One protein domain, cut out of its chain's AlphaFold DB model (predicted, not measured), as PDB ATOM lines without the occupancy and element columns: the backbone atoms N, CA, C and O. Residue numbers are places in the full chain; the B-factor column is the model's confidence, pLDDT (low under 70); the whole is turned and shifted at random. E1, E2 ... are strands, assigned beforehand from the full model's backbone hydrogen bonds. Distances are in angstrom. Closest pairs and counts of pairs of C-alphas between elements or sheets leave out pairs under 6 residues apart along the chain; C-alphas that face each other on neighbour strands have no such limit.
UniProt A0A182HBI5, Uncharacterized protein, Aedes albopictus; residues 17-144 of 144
ATOM      1  N   GLU A  17      45.792 -18.981 -52.127       88.31
ATOM      2  CA  GLU A  17      44.767 -20.007 -51.926       88.31
ATOM      3  C   GLU A  17      44.105 -19.889 -50.554       88.31
ATOM      4  O   GLU A  17      44.757 -19.576 -49.562       88.31
ATOM      5  N   ALA A  18      42.804 -20.163 -50.470       91.50
ATOM      6  CA  ALA A  18      42.081 -20.133 -49.203       91.50
ATOM      7  C   ALA A  18      42.214 -21.474 -48.459       91.50
ATOM      8  O   ALA A  18      41.558 -22.450 -48.829       91.50
ATOM      9  N   GLN A  19      42.997 -21.499 -47.379       92.94
ATOM     10  CA  GLN A  19      43.297 -22.699 -46.593       92.94
ATOM     11  C   GLN A  19      42.839 -22.567 -45.126       92.94
ATOM     12  O   GLN A  19      42.871 -21.473 -44.556       92.94
ATOM     13  N   PRO A  20      42.391 -23.664 -44.489       93.69
ATOM     14  CA  PRO A  20      42.016 -23.677 -43.079       93.69
ATOM     15  C   PRO A  20      43.252 -23.814 -42.176       93.69
ATOM     16  O   PRO A  20      43.573 -24.906 -41.713       93.69
ATOM     17  N   LEU A  21      43.973 -22.719 -41.905       93.06
ATOM     18  CA  LEU A  21      45.262 -22.791 -41.193       93.06
ATOM     19  C   LEU A  21      45.166 -23.315 -39.750       93.06
ATOM     20  O   LEU A  21      46.178 -23.682 -39.162       93.06
ATOM     21  N   TRP A  22      43.969 -23.424 -39.170       92.25
ATOM     22  CA  TRP A  22      43.791 -24.082 -37.871       92.25
ATOM     23  C   TRP A  22      44.066 -25.597 -37.906       92.25
ATOM     24  O   TRP A  22      44.304 -26.183 -36.852       92.25
ATOM     25  N   GLU A  23      44.040 -26.228 -39.083       92.38
ATOM     26  CA  GLU A  23      44.364 -27.653 -39.267       92.38
ATOM     27  C   GLU A  23      45.859 -27.885 -39.528       92.38
ATOM     28  O   GLU A  23      46.342 -29.011 -39.408       92.38
ATOM     29  N   TYR A  24      46.602 -26.816 -39.838       90.81
ATOM     30  CA  TYR A  24      48.004 -26.861 -40.246       90.81
ATOM     31  C   TYR A  24      48.856 -25.996 -39.307       90.81
ATOM     32  O   TYR A  24      48.939 -24.781 -39.497       90.81
ATOM     33  N   PRO A  25      49.504 -26.590 -38.287       87.19
ATOM     34  CA  PRO A  25      50.382 -25.847 -37.391       87.19
ATOM     35  C   PRO A  25      51.479 -25.117 -38.173       87.19
ATOM     36  O   PRO A  25      52.260 -25.745 -38.885       87.19
ATOM     37  N   CYS A  26      51.554 -23.795 -38.023       88.62
ATOM     38  CA  CYS A  26      52.572 -22.966 -38.664       88.62
ATOM     39  C   CYS A  26      53.243 -22.038 -37.648       88.62
ATOM     40  O   CYS A  26      52.605 -21.579 -36.695       88.62
ATOM     41  N   PHE A  27      54.518 -21.728 -37.877       88.75
ATOM     42  CA  PHE A  27      55.327 -20.882 -37.004       88.75
ATOM     43  C   PHE A  27      55.642 -19.555 -37.704       88.75
ATOM     44  O   PHE A  27      55.990 -19.564 -38.886       88.75
ATOM     45  N   PRO A  28      55.496 -18.408 -37.022       88.50
ATOM     46  CA  PRO A  28      55.790 -17.120 -37.626       88.50
ATOM     47  C   PRO A  28      57.307 -16.889 -37.679       88.50
ATOM     48  O   PRO A  28      57.989 -16.961 -36.659       88.50
ATOM     49  N   LEU A  29      57.825 -16.558 -38.865       86.69
ATOM     50  CA  LEU A  29      59.245 -16.236 -39.090       86.69
ATOM     51  C   LEU A  29      59.560 -14.732 -38.974       86.69
ATOM     52  O   LEU A  29      60.693 -14.302 -39.198       86.69
ATOM     53  N   GLY A  30      58.553 -13.924 -38.645       85.62
ATOM     54  CA  GLY A  30      58.654 -12.475 -38.541       85.62
ATOM     55  C   GLY A  30      57.366 -11.834 -38.023       85.62
ATOM     56  O   GLY A  30      56.357 -12.528 -37.856       85.62
ATOM     57  N   PRO A  31      57.398 -10.518 -37.754       86.88
ATOM     58  CA  PRO A  31      56.222  -9.768 -37.334       86.88
ATOM     59  C   PRO A  31      55.183  -9.682 -38.457       86.88
ATOM     60  O   PRO A  31      55.508  -9.725 -39.647       86.88
ATOM     61  N   GLN A  32      53.919  -9.492 -38.079       89.19
ATOM     62  CA  GLN A  32      52.858  -9.201 -39.044       89.19
ATOM     63  C   GLN A  32      53.133  -7.907 -39.833       89.19
ATOM     64  O   GLN A  32      53.599  -6.904 -39.289       89.19
ATOM     65  N   CYS A  33      52.789  -7.912 -41.121       90.88
ATOM     66  CA  CYS A  33      52.953  -6.771 -42.017       90.88
ATOM     67  C   CYS A  33      51.599  -6.359 -42.604       90.88
ATOM     68  O   CYS A  33      50.858  -7.188 -43.135       90.88
ATOM     69  N   LYS A  34      51.272  -5.064 -42.534       93.31
ATOM     70  CA  LYS A  34      50.050  -4.518 -43.132       93.31
ATOM     71  C   LYS A  34      50.269  -4.269 -44.624       93.31
ATOM     72  O   LYS A  34      51.028  -3.374 -44.981       93.31
ATOM     73  N   LEU A  35      49.546  -5.005 -45.467       93.62
ATOM     74  CA  LEU A  35      49.682  -4.903 -46.924       93.62
ATOM     75  C   LEU A  35      48.887  -3.734 -47.520       93.62
ATOM     76  O   LEU A  35      49.417  -2.929 -48.273       93.62
ATOM     77  N   ILE A  36      47.593  -3.642 -47.208       93.00
ATOM     78  CA  ILE A  36      46.690  -2.660 -47.821       93.00
ATOM     79  C   ILE A  36      45.565  -2.279 -46.860       93.00
ATOM     80  O   ILE A  36      45.176  -3.064 -45.995       93.00
ATOM     81  N   THR A  37      45.037  -1.060 -46.987       92.00
ATOM     82  CA  THR A  37      43.908  -0.573 -46.186       92.00
ATOM     83  C   THR A  37      42.821  -0.025 -47.099       92.00
ATOM     84  O   THR A  37      43.006   0.988 -47.774       92.00
ATOM     85  N   ILE A  38      41.661  -0.680 -47.085       89.62
ATOM     86  CA  ILE A  38      40.514  -0.306 -47.911       89.62
ATOM     87  C   ILE A  38      39.490   0.392 -47.022       89.62
ATOM     88  O   ILE A  38      38.886  -0.223 -46.143       89.62
ATOM     89  N   ASN A  39      39.270   1.683 -47.264       86.50
ATOM     90  CA  ASN A  39      38.217   2.420 -46.578       86.50
ATOM     91  C   ASN A  39      36.858   2.131 -47.231       86.50
ATOM     92  O   ASN A  39      36.521   2.662 -48.291       86.50
ATOM     93  N   VAL A  40      36.062   1.288 -46.573       79.88
ATOM     94  CA  VAL A  40      34.717   0.917 -47.039       79.88
ATOM     95  C   VAL A  40      33.746   2.103 -46.960       79.88
ATOM     96  O   VAL A  40      32.857   2.220 -47.800       79.88
ATOM     97  N   THR A  41      33.928   3.020 -46.001       79.62
ATOM     98  CA  THR A  41      33.017   4.165 -45.797       79.62
ATOM     99  C   THR A  41      33.119   5.215 -46.901       79.62
ATOM    100  O   THR A  41      32.129   5.860 -47.231       79.62
ATOM    101  N   GLU A  42      34.280   5.319 -47.548       71.94
ATOM    102  CA  GLU A  42      34.515   6.162 -48.731       71.94
ATOM    103  C   GLU A  42      34.196   5.413 -50.045       71.94
ATOM    104  O   GLU A  42      34.644   5.778 -51.136       71.94
ATOM    105  N   GLY A  43      33.426   4.321 -49.945       64.94
ATOM    106  CA  GLY A  43      32.965   3.494 -51.062       64.94
ATOM    107  C   GLY A  43      34.018   2.546 -51.638       64.94
ATOM    108  O   GLY A  43      33.741   1.855 -52.626       64.94
ATOM    109  N   GLY A  44      35.228   2.497 -51.057       66.56
ATOM    110  CA  GLY A  44      36.362   1.762 -51.625       66.56
ATOM    111  C   GLY A  44      36.512   2.070 -53.117       66.56
ATOM    112  O   GLY A  44      36.591   1.144 -53.927       66.56
ATOM    113  N   SER A  45      36.376   3.354 -53.463       66.75
ATOM    114  CA  SER A  45      36.045   3.829 -54.813       66.75
ATOM    115  C   SER A  45      37.264   3.963 -55.723       66.75
ATOM    116  O   SER A  45      37.116   4.110 -56.934       66.75
ATOM    117  N   GLN A  46      38.467   3.921 -55.151       83.31
ATOM    118  CA  GLN A  46      39.713   4.113 -55.879       83.31
ATOM    119  C   GLN A  46      40.531   2.830 -55.915       83.31
ATOM    120  O   GLN A  46      40.601   2.085 -54.936       83.31
ATOM    121  N   ASN A  47      41.154   2.591 -57.066       88.00
ATOM    122  CA  ASN A  47      42.177   1.567 -57.179       88.00
ATOM    123  C   ASN A  47      43.356   1.951 -56.284       88.00
ATOM    124  O   ASN A  47      43.755   3.113 -56.252       88.00
ATOM    125  N   GLN A  48      43.920   0.969 -55.596       91.38
ATOM    126  CA  GLN A  48      45.091   1.149 -54.744       91.38
ATOM    127  C   GLN A  48      46.183   0.183 -55.193       91.38
ATOM    128  O   GLN A  48      45.890  -0.930 -55.642       91.38
ATOM    129  N   LEU A  49      47.431   0.618 -55.082       92.44
ATOM    130  CA  LEU A  49      48.616  -0.191 -55.323       92.44
ATOM    131  C   LEU A  49      49.608   0.123 -54.212       92.44
ATOM    132  O   LEU A  49      50.107   1.240 -54.136       92.44
ATOM    133  N   GLU A  50      49.871  -0.869 -53.378       93.62
ATOM    134  CA  GLU A  50      50.806  -0.795 -52.267       93.62
ATOM    135  C   GLU A  50      51.937  -1.791 -52.505       93.62
ATOM    136  O   GLU A  50      51.739  -2.862 -53.094       93.62
ATOM    137  N   GLN A  51      53.130  -1.426 -52.060       94.56
ATOM    138  CA  GLN A  51      54.326  -2.249 -52.162       94.56
ATOM    139  C   GLN A  51      55.121  -2.128 -50.875       94.56
ATOM    140  O   GLN A  51      55.126  -1.081 -50.227       94.56
ATOM    141  N   GLY A  52      55.834  -3.187 -50.527       92.75
ATOM    142  CA  GLY A  52      56.675  -3.171 -49.349       92.75
ATOM    143  C   GLY A  52      57.490  -4.436 -49.207       92.75
ATOM    144  O   GLY A  52      57.635  -5.224 -50.141       92.75
ATOM    145  N   GLN A  53      58.029  -4.604 -48.008       90.94
ATOM    146  CA  GLN A  53      58.843  -5.748 -47.643       90.94
ATOM    147  C   GLN A  53      58.337  -6.353 -46.338       90.94
ATOM    148  O   GLN A  53      57.985  -5.633 -45.404       90.94
ATOM    149  N   ILE A  54      58.298  -7.681 -46.285       88.56
ATOM    150  CA  ILE A  54      58.147  -8.439 -45.045       88.56
ATOM    151  C   ILE A  54      59.556  -8.735 -44.548       88.56
ATOM    152  O   ILE A  54      60.329  -9.386 -45.248       88.56
ATOM    153  N   THR A  55      59.899  -8.246 -43.361       85.50
ATOM    154  CA  THR A  55      61.184  -8.550 -42.726       85.50
ATOM    155  C   THR A  55      61.137  -9.938 -42.103       85.50
ATOM    156  O   THR A  55      60.257 -10.232 -41.294       85.50
ATOM    157  N   LEU A  56      62.113 -10.769 -42.452       80.94
ATOM    158  CA  LEU A  56      62.329 -12.076 -41.850       80.94
ATOM    159  C   LEU A  56      63.359 -11.894 -40.735       80.94
ATOM    160  O   LEU A  56      64.495 -11.498 -40.987       80.94
ATOM    161  N   THR A  57      62.959 -12.108 -39.484       72.62
ATOM    162  CA  THR A  57      63.795 -11.766 -38.321       72.62
ATOM    163  C   THR A  57      64.727 -12.900 -37.890       72.62
ATOM    164  O   THR A  57      65.612 -12.683 -37.062       72.62
ATOM    165  N   GLN A  58      64.609 -14.095 -38.482       63.53
ATOM    166  CA  GLN A  58      65.576 -15.179 -38.304       63.53
ATOM    167  C   GLN A  58      66.602 -15.210 -39.445       63.53
ATOM    168  O   GLN A  58      66.397 -15.850 -40.474       63.53
ATOM    169  N   ASN A  59      67.772 -14.608 -39.208       53.41
ATOM    170  CA  ASN A  59      68.921 -14.580 -40.130       53.41
ATOM    171  C   ASN A  59      69.510 -15.969 -40.490       53.41
ATOM    172  O   ASN A  59      70.540 -16.025 -41.154       53.41
ATOM    173  N   HIS A  60      68.939 -17.082 -40.013       50.12
ATOM    174  CA  HIS A  60      69.419 -18.456 -40.247       50.12
ATOM    175  C   HIS A  60      68.313 -19.450 -40.651       50.12
ATOM    176  O   HIS A  60      68.603 -20.631 -40.799       50.12
ATOM    177  N   VAL A  61      67.063 -19.000 -40.830       56.22
ATOM    178  CA  VAL A  61      65.889 -19.893 -40.966       56.22
ATOM    179  C   VAL A  61      65.024 -19.545 -42.190       56.22
ATOM    180  O   VAL A  61      63.906 -20.012 -42.364       56.22
ATOM    181  N   ILE A  62      65.562 -18.750 -43.116       58.81
ATOM    182  CA  ILE A  62      64.893 -18.430 -44.388       58.81
ATOM    183  C   ILE A  62      64.645 -19.695 -45.235       58.81
ATOM    184  O   ILE A  62      63.676 -19.741 -45.989       58.81
ATOM    185  N   GLU A  63      65.445 -20.754 -45.041       61.78
ATOM    186  CA  GLU A  63      65.218 -22.082 -45.638       61.78
ATOM    187  C   GLU A  63      63.906 -22.744 -45.166       61.78
ATOM    188  O   GLU A  63      63.374 -23.605 -45.864       61.78
ATOM    189  N   GLU A  64      63.349 -22.327 -44.024       72.12
ATOM    190  CA  GLU A  64      62.077 -22.831 -43.488       72.12
ATOM    191  C   GLU A  64      60.878 -21.960 -43.896       72.12
ATOM    192  O   GLU A  64      59.734 -22.275 -43.562       72.12
ATOM    193  N   CYS A  65      61.091 -20.869 -44.644       82.50
ATOM    194  CA  CYS A  65      59.981 -20.079 -45.167       82.50
ATOM    195  C   CYS A  65      59.297 -20.838 -46.307       82.50
ATOM    196  O   CYS A  65      59.753 -20.839 -47.449       82.50
ATOM    197  N   ASN A  66      58.183 -21.497 -45.992       86.75
ATOM    198  CA  ASN A  66      57.408 -22.253 -46.978       86.75
ATOM    199  C   ASN A  66      56.316 -21.411 -47.654       86.75
ATOM    200  O   ASN A  66      55.796 -21.793 -48.703       86.75
ATOM    201  N   GLY A  67      55.943 -20.273 -47.066       89.50
ATOM    202  CA  GLY A  67      54.853 -19.462 -47.583       89.50
ATOM    203  C   GLY A  67      54.507 -18.244 -46.741       89.50
ATOM    204  O   GLY A  67      55.030 -18.035 -45.648       89.50
ATOM    205  N   VAL A  68      53.575 -17.454 -47.266       91.81
ATOM    206  CA  VAL A  68      53.008 -16.264 -46.629       91.81
ATOM    207  C   VAL A  68      51.542 -16.520 -46.318       91.81
ATOM    208  O   VAL A  68      50.774 -16.895 -47.202       91.81
ATOM    209  N   ALA A  69      51.141 -16.283 -45.072       93.88
ATOM    210  CA  ALA A  69      49.741 -16.280 -44.672       93.88
ATOM    211  C   ALA A  69      49.172 -14.853 -44.707       93.88
ATOM    212  O   ALA A  69      49.818 -13.900 -44.274       93.88
ATOM    213  N   LEU A  70      47.945 -14.714 -45.199       94.50
ATOM    214  CA  LEU A  70      47.206 -13.469 -45.337       94.50
ATOM    215  C   LEU A  70      45.844 -13.598 -44.653       94.50
ATOM    216  O   LEU A  70      45.154 -14.613 -44.768       94.50
ATOM    217  N   TRP A  71      45.412 -12.527 -44.002       95.25
ATOM    218  CA  TRP A  71      44.072 -12.407 -43.438       95.25
ATOM    219  C   TRP A  71      43.588 -10.963 -43.538       95.25
ATOM    220  O   TRP A  71      44.349 -10.053 -43.866       95.25
ATOM    221  N   ALA A  72      42.304 -10.760 -43.262       93.56
ATOM    222  CA  ALA A  72      41.705  -9.439 -43.162       93.56
ATOM    223  C   ALA A  72      41.392  -9.091 -41.705       93.56
ATOM    224  O   ALA A  72      40.894  -9.930 -40.940       93.56
ATOM    225  N   GLU A  73      41.619  -7.829 -41.359       92.94
ATOM    226  CA  GLU A  73      41.130  -7.217 -40.129       92.94
ATOM    227  C   GLU A  73      40.081  -6.161 -40.466       92.94
ATOM    228  O   GLU A  73      40.297  -5.275 -41.295       92.94
ATOM    229  N   TRP A  74      38.922  -6.270 -39.825       90.81
ATOM    230  CA  TRP A  74      37.807  -5.355 -40.025       90.81
ATOM    231  C   TRP A  74      37.699  -4.406 -38.843       90.81
ATOM    232  O   TRP A  74      37.307  -4.816 -37.750       90.81
ATOM    233  N   HIS A  75      38.006  -3.131 -39.063       90.25
ATOM    234  CA  HIS A  75      37.837  -2.088 -38.055       90.25
ATOM    235  C   HIS A  75      36.449  -1.454 -38.190       90.25
ATOM    236  O   HIS A  75      36.163  -0.752 -39.158       90.25
ATOM    237  N   MET A  76      35.581  -1.697 -37.207       85.12
ATOM    238  CA  MET A  76      34.187  -1.227 -37.221       85.12
ATOM    239  C   MET A  76      34.032   0.228 -36.760       85.12
ATOM    240  O   MET A  76      33.001   0.853 -36.994       85.12
ATOM    241  N   ALA A  77      35.046   0.781 -36.094       81.31
ATOM    242  CA  ALA A  77      35.053   2.154 -35.606       81.31
ATOM    243  C   ALA A  77      36.272   2.913 -36.133       81.31
ATOM    244  O   ALA A  77      37.309   2.314 -36.408       81.31
ATOM    245  N   LYS A  78      36.172   4.250 -36.187       71.38
ATOM    246  CA  LYS A  78      37.288   5.134 -36.581       71.38
ATOM    247  C   LYS A  78      38.536   4.945 -35.713       71.38
ATOM    248  O   LYS A  78      39.646   5.132 -36.195       71.38
ATOM    249  N   ASN A  79      38.349   4.543 -34.457       73.62
ATOM    250  CA  ASN A  79      39.445   4.195 -33.565       73.62
ATOM    251  C   ASN A  79      39.638   2.679 -33.600       73.62
ATOM    252  O   ASN A  79      38.817   1.934 -33.051       73.62
ATOM    253  N   ALA A  80      40.726   2.241 -34.234       68.56
ATOM    254  CA  ALA A  80      41.168   0.857 -34.197       68.56
ATOM    255  C   ALA A  80      41.501   0.491 -32.744       68.56
ATOM    256  O   ALA A  80      42.514   0.900 -32.185       68.56
ATOM    257  N   SER A  81      40.589  -0.236 -32.107       75.75
ATOM    258  CA  SER A  81      40.814  -0.855 -30.805       75.75
ATOM    259  C   SER A  81      40.523  -2.347 -30.924       75.75
ATOM    260  O   SER A  81      39.683  -2.728 -31.750       75.75
ATOM    261  N   PRO A  82      41.141  -3.201 -30.089       77.12
ATOM    262  CA  PRO A  82      40.873  -4.640 -30.105       77.12
ATOM    263  C   PRO A  82      39.388  -4.986 -29.917       77.12
ATOM    264  O   PRO A  82      38.913  -5.985 -30.436       77.12
ATOM    265  N   LYS A  83      38.624  -4.131 -29.219       79.94
ATOM    266  CA  LYS A  83      37.182  -4.319 -28.992       79.94
ATOM    267  C   LYS A  83      36.325  -4.078 -30.238       79.94
ATOM    268  O   LYS A  83      35.220  -4.600 -30.315       79.94
ATOM    269  N   ASN A  84      36.832  -3.300 -31.194       86.38
ATOM    270  CA  ASN A  84      36.108  -2.897 -32.401       86.38
ATOM    271  C   ASN A  84      36.768  -3.444 -33.677       86.38
ATOM    272  O   ASN A  84      36.477  -2.957 -34.770       86.38
ATOM    273  N   THR A  85      37.678  -4.412 -33.533       88.00
ATOM    274  CA  THR A  85      38.412  -5.028 -34.640       88.00
ATOM    275  C   THR A  85      38.072  -6.507 -34.707       88.00
ATOM    276  O   THR A  85      38.207  -7.222 -33.717       88.00
ATOM    277  N   ILE A  86      37.623  -6.971 -35.871       90.25
ATOM    278  CA  ILE A  86      37.359  -8.387 -36.128       90.25
ATOM    279  C   ILE A  86      38.508  -8.935 -36.970       90.25
ATOM    280  O   ILE A  86      38.641  -8.571 -38.137       90.25
ATOM    281  N   SER A  87      39.317  -9.822 -36.388       91.56
ATOM    282  CA  SER A  87      40.345 -10.568 -37.119       91.56
ATOM    283  C   SER A  87      39.768 -11.864 -37.695       91.56
ATOM    284  O   SER A  87      39.144 -12.665 -36.990       91.56
ATOM    285  N   THR A  88      39.997 -12.079 -38.990       94.12
ATOM    286  CA  THR A  88      39.690 -13.344 -39.686       94.12
ATOM    287  C   THR A  88      40.851 -14.343 -39.642       94.12
ATOM    288  O   THR A  88      40.736 -15.448 -40.165       94.12
ATOM    289  N   GLY A  89      41.973 -13.968 -39.024       93.50
ATOM    290  CA  GLY A  89      43.211 -14.739 -39.016       93.50
ATOM    291  C   GLY A  89      43.645 -15.136 -37.602       93.50
ATOM    292  O   GLY A  89      42.900 -15.859 -36.934       93.50
ATOM    293  N   PRO A  90      44.841 -14.729 -37.144       91.81
ATOM    294  CA  PRO A  90      45.356 -15.097 -35.829       91.81
ATOM    295  C   PRO A  90      44.457 -14.604 -34.687       91.81
ATOM    296  O   PRO A  90      43.927 -13.492 -34.722       91.81
ATOM    297  N   LEU A  91      44.320 -15.426 -33.644       88.56
ATOM    298  CA  LEU A  91      43.596 -15.108 -32.405       88.56
ATOM    299  C   LEU A  91      44.426 -14.260 -31.429       88.56
ATOM    300  O   LEU A  91      43.931 -13.826 -30.390       88.56
ATOM    301  N   SER A  92      45.710 -14.071 -31.713       85.25
ATOM    302  CA  SER A  92      46.647 -13.287 -30.910       85.25
ATOM    303  C   SER A  92      47.599 -12.562 -31.852       85.25
ATOM    304  O   SER A  92      47.889 -13.076 -32.933       85.25
ATOM    305  N   ALA A  93      48.045 -11.367 -31.460       79.69
ATOM    306  CA  ALA A  93      48.964 -10.579 -32.270       79.69
ATOM    307  C   ALA A  93      50.274 -11.349 -32.502       79.69
ATOM    308  O   ALA A  93      50.791 -12.004 -31.594       79.69
ATOM    309  N   ILE A  94      50.778 -11.284 -33.733       81.19
ATOM    310  CA  ILE A  94      52.069 -11.858 -34.120       81.19
ATOM    311  C   ILE A  94      53.080 -10.715 -34.088       81.19
ATOM    312  O   ILE A  94      53.359 -10.083 -35.110       81.19
ATOM    313  N   ASP A  95      53.548 -10.401 -32.884       69.75
ATOM    314  CA  ASP A  95      54.460  -9.277 -32.658       69.75
ATOM    315  C   ASP A  95      55.918  -9.672 -32.928       69.75
ATOM    316  O   ASP A  95      56.688  -8.874 -33.457       69.75
ATOM    317  N   GLU A  96      56.292 -10.917 -32.624       68.88
ATOM    318  CA  GLU A  96      57.653 -11.432 -32.781       68.88
ATOM    319  C   GLU A  96      57.653 -12.925 -33.148       68.88
ATOM    320  O   GLU A  96      56.612 -13.589 -33.179       68.88
ATOM    321  N   ILE A  97      58.849 -13.455 -33.417       67.75
ATOM    322  CA  ILE A  97      59.080 -14.891 -33.589       67.75
ATOM    323  C   ILE A  97      58.591 -15.616 -32.337       67.75
ATOM    324  O   ILE A  97      58.979 -15.286 -31.216       67.75
ATOM    325  N   ALA A  98      57.787 -16.653 -32.536       70.12
ATOM    326  CA  ALA A  98      57.311 -17.497 -31.456       70.12
ATOM    327  C   ALA A  98      57.665 -18.957 -31.734       70.12
ATOM    328  O   ALA A  98      57.376 -19.486 -32.803       70.12
ATOM    329  N   ASN A  99      58.183 -19.647 -30.716       75.62
ATOM    330  CA  ASN A  99      58.336 -21.110 -30.723       75.62
ATOM    331  C   ASN A  99      56.994 -21.841 -30.509       75.62
ATOM    332  O   ASN A  99      56.962 -23.018 -30.156       75.62
ATOM    333  N   ILE A 100      55.878 -21.129 -30.655       82.94
ATOM    334  CA  ILE A 100      54.522 -21.628 -30.459       82.94
ATOM    335  C   ILE A 100      53.794 -21.430 -31.789       82.94
ATOM    336  O   ILE A 100      53.907 -20.347 -32.373       82.94
ATOM    337  N   PRO A 101      53.049 -22.436 -32.276       87.75
ATOM    338  CA  PRO A 101      52.318 -22.297 -33.521       87.75
ATOM    339  C   PRO A 101      51.256 -21.201 -33.413       87.75
ATOM    340  O   PRO A 101      50.616 -21.018 -32.369       87.75
ATOM    341  N   VAL A 102      51.039 -20.495 -34.519       90.81
ATOM    342  CA  VAL A 102      49.993 -19.477 -34.615       90.81
ATOM    343  C   VAL A 102      48.631 -20.130 -34.388       90.81
ATOM    344  O   VAL A 102      48.285 -21.136 -35.007       90.81
ATOM    345  N   ARG A 103      47.830 -19.542 -33.496       91.81
ATOM    346  CA  ARG A 103      46.446 -19.969 -33.273       91.81
ATOM    347  C   ARG A 103      45.525 -19.216 -34.220       91.81
ATOM    348  O   ARG A 103      45.318 -18.020 -34.041       91.81
ATOM    349  N   TRP A 104      44.957 -19.920 -35.191       93.75
ATOM    350  CA  TRP A 104      44.073 -19.347 -36.205       93.75
ATOM    351  C   TRP A 104      42.596 -19.414 -35.818       93.75
ATOM    352  O   TRP A 104      42.164 -20.288 -35.064       93.75
ATOM    353  N   ASN A 105      41.811 -18.484 -36.357       91.94
ATOM    354  CA  ASN A 105      40.359 -18.493 -36.256       91.94
ATOM    355  C   ASN A 105      39.769 -19.649 -37.082       91.94
ATOM    356  O   ASN A 105      39.982 -19.728 -38.288       91.94
ATOM    357  N   THR A 106      38.982 -20.511 -36.440       92.31
ATOM    358  CA  THR A 106      38.386 -21.709 -37.060       92.31
ATOM    359  C   THR A 106      37.162 -21.417 -37.929       92.31
ATOM    360  O   THR A 106      36.636 -22.317 -38.575       92.31
ATOM    361  N   ASN A 107      36.654 -20.181 -37.922       92.94
ATOM    362  CA  ASN A 107      35.451 -19.810 -38.672       92.94
ATOM    363  C   ASN A 107      35.756 -19.289 -40.085       92.94
ATOM    364  O   ASN A 107      34.836 -19.109 -40.878       92.94
ATOM    365  N   TRP A 108      37.025 -19.013 -40.394       92.44
ATOM    366  CA  TRP A 108      37.441 -18.354 -41.630       92.44
ATOM    367  C   TRP A 108      38.657 -19.056 -42.201       92.44
ATOM    368  O   TRP A 108      39.583 -19.343 -41.456       92.44
ATOM    369  N   ARG A 109      38.679 -19.285 -43.515       94.19
ATOM    370  CA  ARG A 109      39.895 -19.715 -44.218       94.19
ATOM    371  C   ARG A 109      40.796 -18.513 -44.463       94.19
ATOM    372  O   ARG A 109      40.306 -17.430 -44.783       94.19
ATOM    373  N   GLN A 110      42.097 -18.719 -44.339       95.06
ATOM    374  CA  GLN A 110      43.110 -17.697 -44.561       95.06
ATOM    375  C   GLN A 110      43.714 -17.838 -45.951       95.06
ATOM    376  O   GLN A 110      43.743 -18.927 -46.521       95.06
ATOM    377  N   GLY A 111      44.183 -16.723 -46.502       94.31
ATOM    378  CA  GLY A 111      44.943 -16.743 -47.740       94.31
ATOM    379  C   GLY A 111      46.332 -17.308 -47.478       94.31
ATOM    380  O   GLY A 111      46.986 -16.898 -46.526       94.31
ATOM    381  N   VAL A 112      46.796 -18.227 -48.309       93.81
ATOM    382  CA  VAL A 112      48.142 -18.789 -48.242       93.81
ATOM    383  C   VAL A 112      48.784 -18.664 -49.610       93.81
ATOM    384  O   VAL A 112      48.228 -19.113 -50.610       93.81
ATOM    385  N   HIS A 113      49.958 -18.051 -49.647       91.81
ATOM    386  CA  HIS A 113      50.846 -18.072 -50.796       91.81
ATOM    387  C   HIS A 113      52.000 -19.022 -50.494       91.81
ATOM    388  O   HIS A 113      52.852 -18.702 -49.667       91.81
ATOM    389  N   LEU A 114      52.027 -20.187 -51.137       89.31
ATOM    390  CA  LEU A 114      53.158 -21.106 -51.027       89.31
ATOM    391  C   LEU A 114      54.278 -20.658 -51.966       89.31
ATOM    392  O   LEU A 114      54.056 -20.438 -53.161       89.31
ATOM    393  N   LEU A 115      55.487 -20.542 -51.423       84.69
ATOM    394  CA  LEU A 115      56.657 -20.174 -52.206       84.69
ATOM    395  C   LEU A 115      57.050 -21.358 -53.089       84.69
ATOM    396  O   LEU A 115      57.396 -22.434 -52.606       84.69
ATOM    397  N   ARG A 116      56.997 -21.162 -54.410       78.19
ATOM    398  CA  ARG A 116      57.346 -22.212 -55.385       78.19
ATOM    399  C   ARG A 116      58.844 -22.500 -55.426       78.19
ATOM    400  O   ARG A 116      59.254 -23.587 -55.820       78.19
ATOM    401  N   LYS A 117      59.655 -21.510 -55.059       76.19
ATOM    402  CA  LYS A 117      61.106 -21.623 -54.949       76.19
ATOM    403  C   LYS A 117      61.519 -21.209 -53.540       76.19
ATOM    404  O   LYS A 117      60.980 -20.217 -53.049       76.19
ATOM    405  N   PRO A 118      62.455 -21.935 -52.907       74.38
ATOM    406  CA  PRO A 118      63.053 -21.486 -51.661       74.38
ATOM    407  C   PRO A 118      63.656 -20.095 -51.844       74.38
ATOM    408  O   PRO A 118      64.203 -19.790 -52.908       74.38
ATOM    409  N   LEU A 119      63.562 -19.271 -50.807       76.31
ATOM    410  CA  LEU A 119      64.226 -17.975 -50.789       76.31
ATOM    411  C   LEU A 119      65.746 -18.155 -50.751       76.31
ATOM    412  O   LEU A 119      66.260 -19.141 -50.214       76.31
ATOM    413  N   ASP A 120      66.467 -17.181 -51.308       75.12
ATOM    414  CA  ASP A 120      67.924 -17.159 -51.227       75.12
ATOM    415  C   ASP A 120      68.369 -17.160 -49.760       75.12
ATOM    416  O   ASP A 120      67.802 -16.468 -48.914       75.12
ATOM    417  N   LYS A 121      69.445 -17.893 -49.454       69.00
ATOM    418  CA  LYS A 121      69.936 -18.083 -48.073       69.00
ATOM    419  C   LYS A 121      70.282 -16.780 -47.344       69.00
ATOM    420  O   LYS A 121      70.384 -16.762 -46.123       69.00
ATOM    421  N   THR A 122      70.506 -15.703 -48.091       70.75
ATOM    422  CA  THR A 122      70.858 -14.376 -47.576       70.75
ATOM    423  C   THR A 122      69.681 -13.399 -47.572       70.75
ATOM    424  O   THR A 122      69.871 -12.237 -47.217       70.75
ATOM    425  N   ALA A 123      68.487 -13.818 -48.006       74.31
ATOM    426  CA  ALA A 123      67.333 -12.939 -48.150       74.31
ATOM    427  C   ALA A 123      66.714 -12.605 -46.788       74.31
ATOM    428  O   ALA A 123      66.012 -13.409 -46.192       74.31
ATOM    429  N   THR A 124      66.935 -11.391 -46.293       80.06
ATOM    430  CA  THR A 124      66.371 -10.912 -45.016       80.06
ATOM    431  C   THR A 124      64.966 -10.326 -45.152       80.06
ATOM    432  O   THR A 124      64.331  -9.972 -44.154       80.06
ATOM    433  N   SER A 125      64.461 -10.209 -46.377       85.25
ATOM    434  CA  SER A 125      63.120  -9.720 -46.645       85.25
ATOM    435  C   SER A 125      62.511 -10.348 -47.892       85.25
ATOM    436  O   SER A 125      63.219 -10.774 -48.801       85.25
ATOM    437  N   LEU A 126      61.180 -10.394 -47.908       87.75
ATOM    438  CA  LEU A 126      60.364 -10.793 -49.052       87.75
ATOM    439  C   LEU A 126      59.617  -9.562 -49.560       87.75
ATOM    440  O   LEU A 126      58.917  -8.905 -48.778       87.75
ATOM    441  N   ASN A 127      59.758  -9.229 -50.841       90.44
ATOM    442  CA  ASN A 127      59.016  -8.117 -51.417       90.44
ATOM    443  C   ASN A 127      57.572  -8.539 -51.643       90.44
ATOM    444  O   ASN A 127      57.268  -9.687 -51.965       90.44
ATOM    445  N   TRP A 128      56.660  -7.589 -51.507       92.88
ATOM    446  CA  TRP A 128      55.265  -7.819 -51.821       92.88
ATOM    447  C   TRP A 128      54.672  -6.636 -52.566       92.88
ATOM    448  O   TRP A 128      55.071  -5.483 -52.400       92.88
ATOM    449  N   THR A 129      53.682  -6.940 -53.394       93.25
ATOM    450  CA  THR A 129      52.821  -5.964 -54.055       93.25
ATOM    451  C   THR A 129      51.372  -6.365 -53.826       93.25
ATOM    452  O   THR A 129      50.979  -7.491 -54.129       93.25
ATOM    453  N   ALA A 130      50.562  -5.436 -53.326       93.75
ATOM    454  CA  ALA A 130      49.128  -5.603 -53.140       93.75
ATOM    455  C   ALA A 130      48.379  -4.562 -53.975       93.75
ATOM    456  O   ALA A 130      48.629  -3.364 -53.880       93.75
ATOM    457  N   LYS A 131      47.438  -5.011 -54.802       92.81
ATOM    458  CA  LYS A 131      46.611  -4.141 -55.639       92.81
ATOM    459  C   LYS A 131      45.146  -4.374 -55.336       92.81
ATOM    460  O   LYS A 131      44.660  -5.484 -55.516       92.81
ATOM    461  N   TYR A 132      44.422  -3.321 -54.987       92.31
ATOM    462  CA  TYR A 132      42.966  -3.354 -54.911       92.31
ATOM    463  C   TYR A 132      42.364  -2.709 -56.160       92.31
ATOM    464  O   TYR A 132      42.694  -1.578 -56.524       92.31
ATOM    465  N   ASN A 133      41.487  -3.448 -56.836       90.81
ATOM    466  CA  ASN A 133      40.692  -2.966 -57.954       90.81
ATOM    467  C   ASN A 133      39.281  -2.629 -57.457       90.81
ATOM    468  O   ASN A 133      38.492  -3.521 -57.147       90.81
ATOM    469  N   ALA A 134      38.955  -1.339 -57.421       88.56
ATOM    470  CA  ALA A 134      37.684  -0.830 -56.919       88.56
ATOM    471  C   ALA A 134      36.484  -1.185 -57.804       88.56
ATOM    472  O   ALA A 134      35.370  -1.291 -57.289       88.56
ATOM    473  N   GLN A 135      36.695  -1.366 -59.111       86.94
ATOM    474  CA  GLN A 135      35.638  -1.722 -60.058       86.94
ATOM    475  C   GLN A 135      35.251  -3.195 -59.921       86.94
ATOM    476  O   GLN A 135      34.068  -3.522 -59.900       86.94
ATOM    477  N   LEU A 136      36.248  -4.075 -59.801       88.06
ATOM    478  CA  LEU A 136      36.036  -5.518 -59.660       88.06
ATOM    479  C   LEU A 136      35.834  -5.958 -58.206       88.06
ATOM    480  O   LEU A 136      35.446  -7.096 -57.971       88.06
ATOM    481  N   LYS A 137      36.110  -5.076 -57.236       86.75
ATOM    482  CA  LYS A 137      36.140  -5.387 -55.797       86.75
ATOM    483  C   LYS A 137      37.060  -6.575 -55.487       86.75
ATOM    484  O   LYS A 137      36.740  -7.430 -54.667       86.75
ATOM    485  N   MET A 138      38.214  -6.612 -56.154       88.38
ATOM    486  CA  MET A 138      39.198  -7.692 -56.047       88.38
ATOM    487  C   MET A 138      40.548  -7.174 -55.560       88.38
ATOM    488  O   MET A 138      40.990  -6.097 -55.969       88.38
ATOM    489  N   CYS A 139      41.214  -7.979 -54.733       89.44
ATOM    490  CA  CYS A 139      42.602  -7.779 -54.340       89.44
ATOM    491  C   CYS A 139      43.503  -8.764 -55.088       89.44
ATOM    492  O   CYS A 139      43.199  -9.951 -55.168       89.44
ATOM    493  N   TYR A 140      44.620  -8.265 -55.600       91.44
ATOM    494  CA  TYR A 140      45.669  -9.048 -56.237       91.44
ATOM    495  C   TYR A 140      46.934  -8.927 -55.402       91.44
ATOM    496  O   TYR A 140      47.294  -7.824 -54.990       91.44
ATOM    497  N   PHE A 141      47.610 -10.047 -55.187       91.06
ATOM    498  CA  PHE A 141      48.827 -10.116 -54.391       91.06
ATOM    499  C   PHE A 141      49.945 -10.748 -55.211       91.06
ATOM    500  O   PHE A 141      49.709 -11.682 -55.979       91.06
ATOM    501  N   ARG A 142      51.157 -10.231 -55.039       90.25
ATOM    502  CA  ARG A 142      52.396 -10.809 -55.553       90.25
ATOM    503  C   ARG A 142      53.441 -10.766 -54.445       90.25
ATOM    504  O   ARG A 142      53.517  -9.762 -53.740       90.25
ATOM    505  N   PHE A 143      54.212 -11.839 -54.328       87.50
ATOM    506  CA  PHE A 143      55.309 -11.997 -53.384       87.50
ATOM    507  C   PHE A 143      56.543 -12.446 -54.170       87.50
ATOM    508  O   PHE A 143      56.435 -13.423 -54.912       87.50
ATOM    509  N   ASP A 144      57.650 -11.710 -54.045       81.06
ATOM    510  CA  ASP A 144      58.887 -11.881 -54.825       81.06
ATOM    511  C   ASP A 144      60.140 -11.840 -53.934       81.06
ATOM    512  O   ASP A 144      60.234 -10.942 -53.055       81.06
TER     513      ASP A 144
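This is residues 17 to 144 of the 144 residues of an uncharacterized protein of Aedes albopictus (UniProt A0A182HBI5). With little regular structure, this domain has a long three-strand sheet, E2 E7 E8, along one side, and a smaller three-strand sheet, E1 E6 E3, whose strand E3 runs on into E4 of the hairpin E4 E5, away from the long sheet; long stretches with no named element, residues 20 to 47 and 88 to 109, make up much of the rest. Its 128 printed residues include eight named strands, E1 to E8 in order, all paired antiparallel, and no named helix; the all-strand class rests on 41 residues. It is compact, radius of gyration of the C-alphas 15.3 A, spanning 43 by 29 by 24 A.

E1, residues 17 to 19, begins at C-alpha 17 (44.767, -20.007, -51.926). E2 is 48 to 55, 22.3 A; E3 67 to 70; E4 73 to 75; E5 85 to 87; E6 110 to 114; E7 125 to 133, 26.0 A. E8, 138 to 143, ends at (55.309, -11.997, -53.384).

Within hydrogen-bond range are N 19 and O 110 of E1 and E6, 2.8 A; N 70 and O 111 of E3 and E6, 2.7 A; N 50 and O 130 of E2 and E7, 2.8 A; N 74 and O 86 of the hairpin E4 and E5, 2.9 A; N 131 and O 140 of the hairpin E7 and E8, 2.8 A. E3 runs on into E4 at 22 degrees. E2 and E6 are apart.

The farthest C-alphas, Gly 43 and His 60, are 43.9 A apart. The printed part has no cut. Links E1 to E2, E2 to E3 and E5 to E6 are long. Fourteen residues are under pLDDT 70, among them 58 to 63.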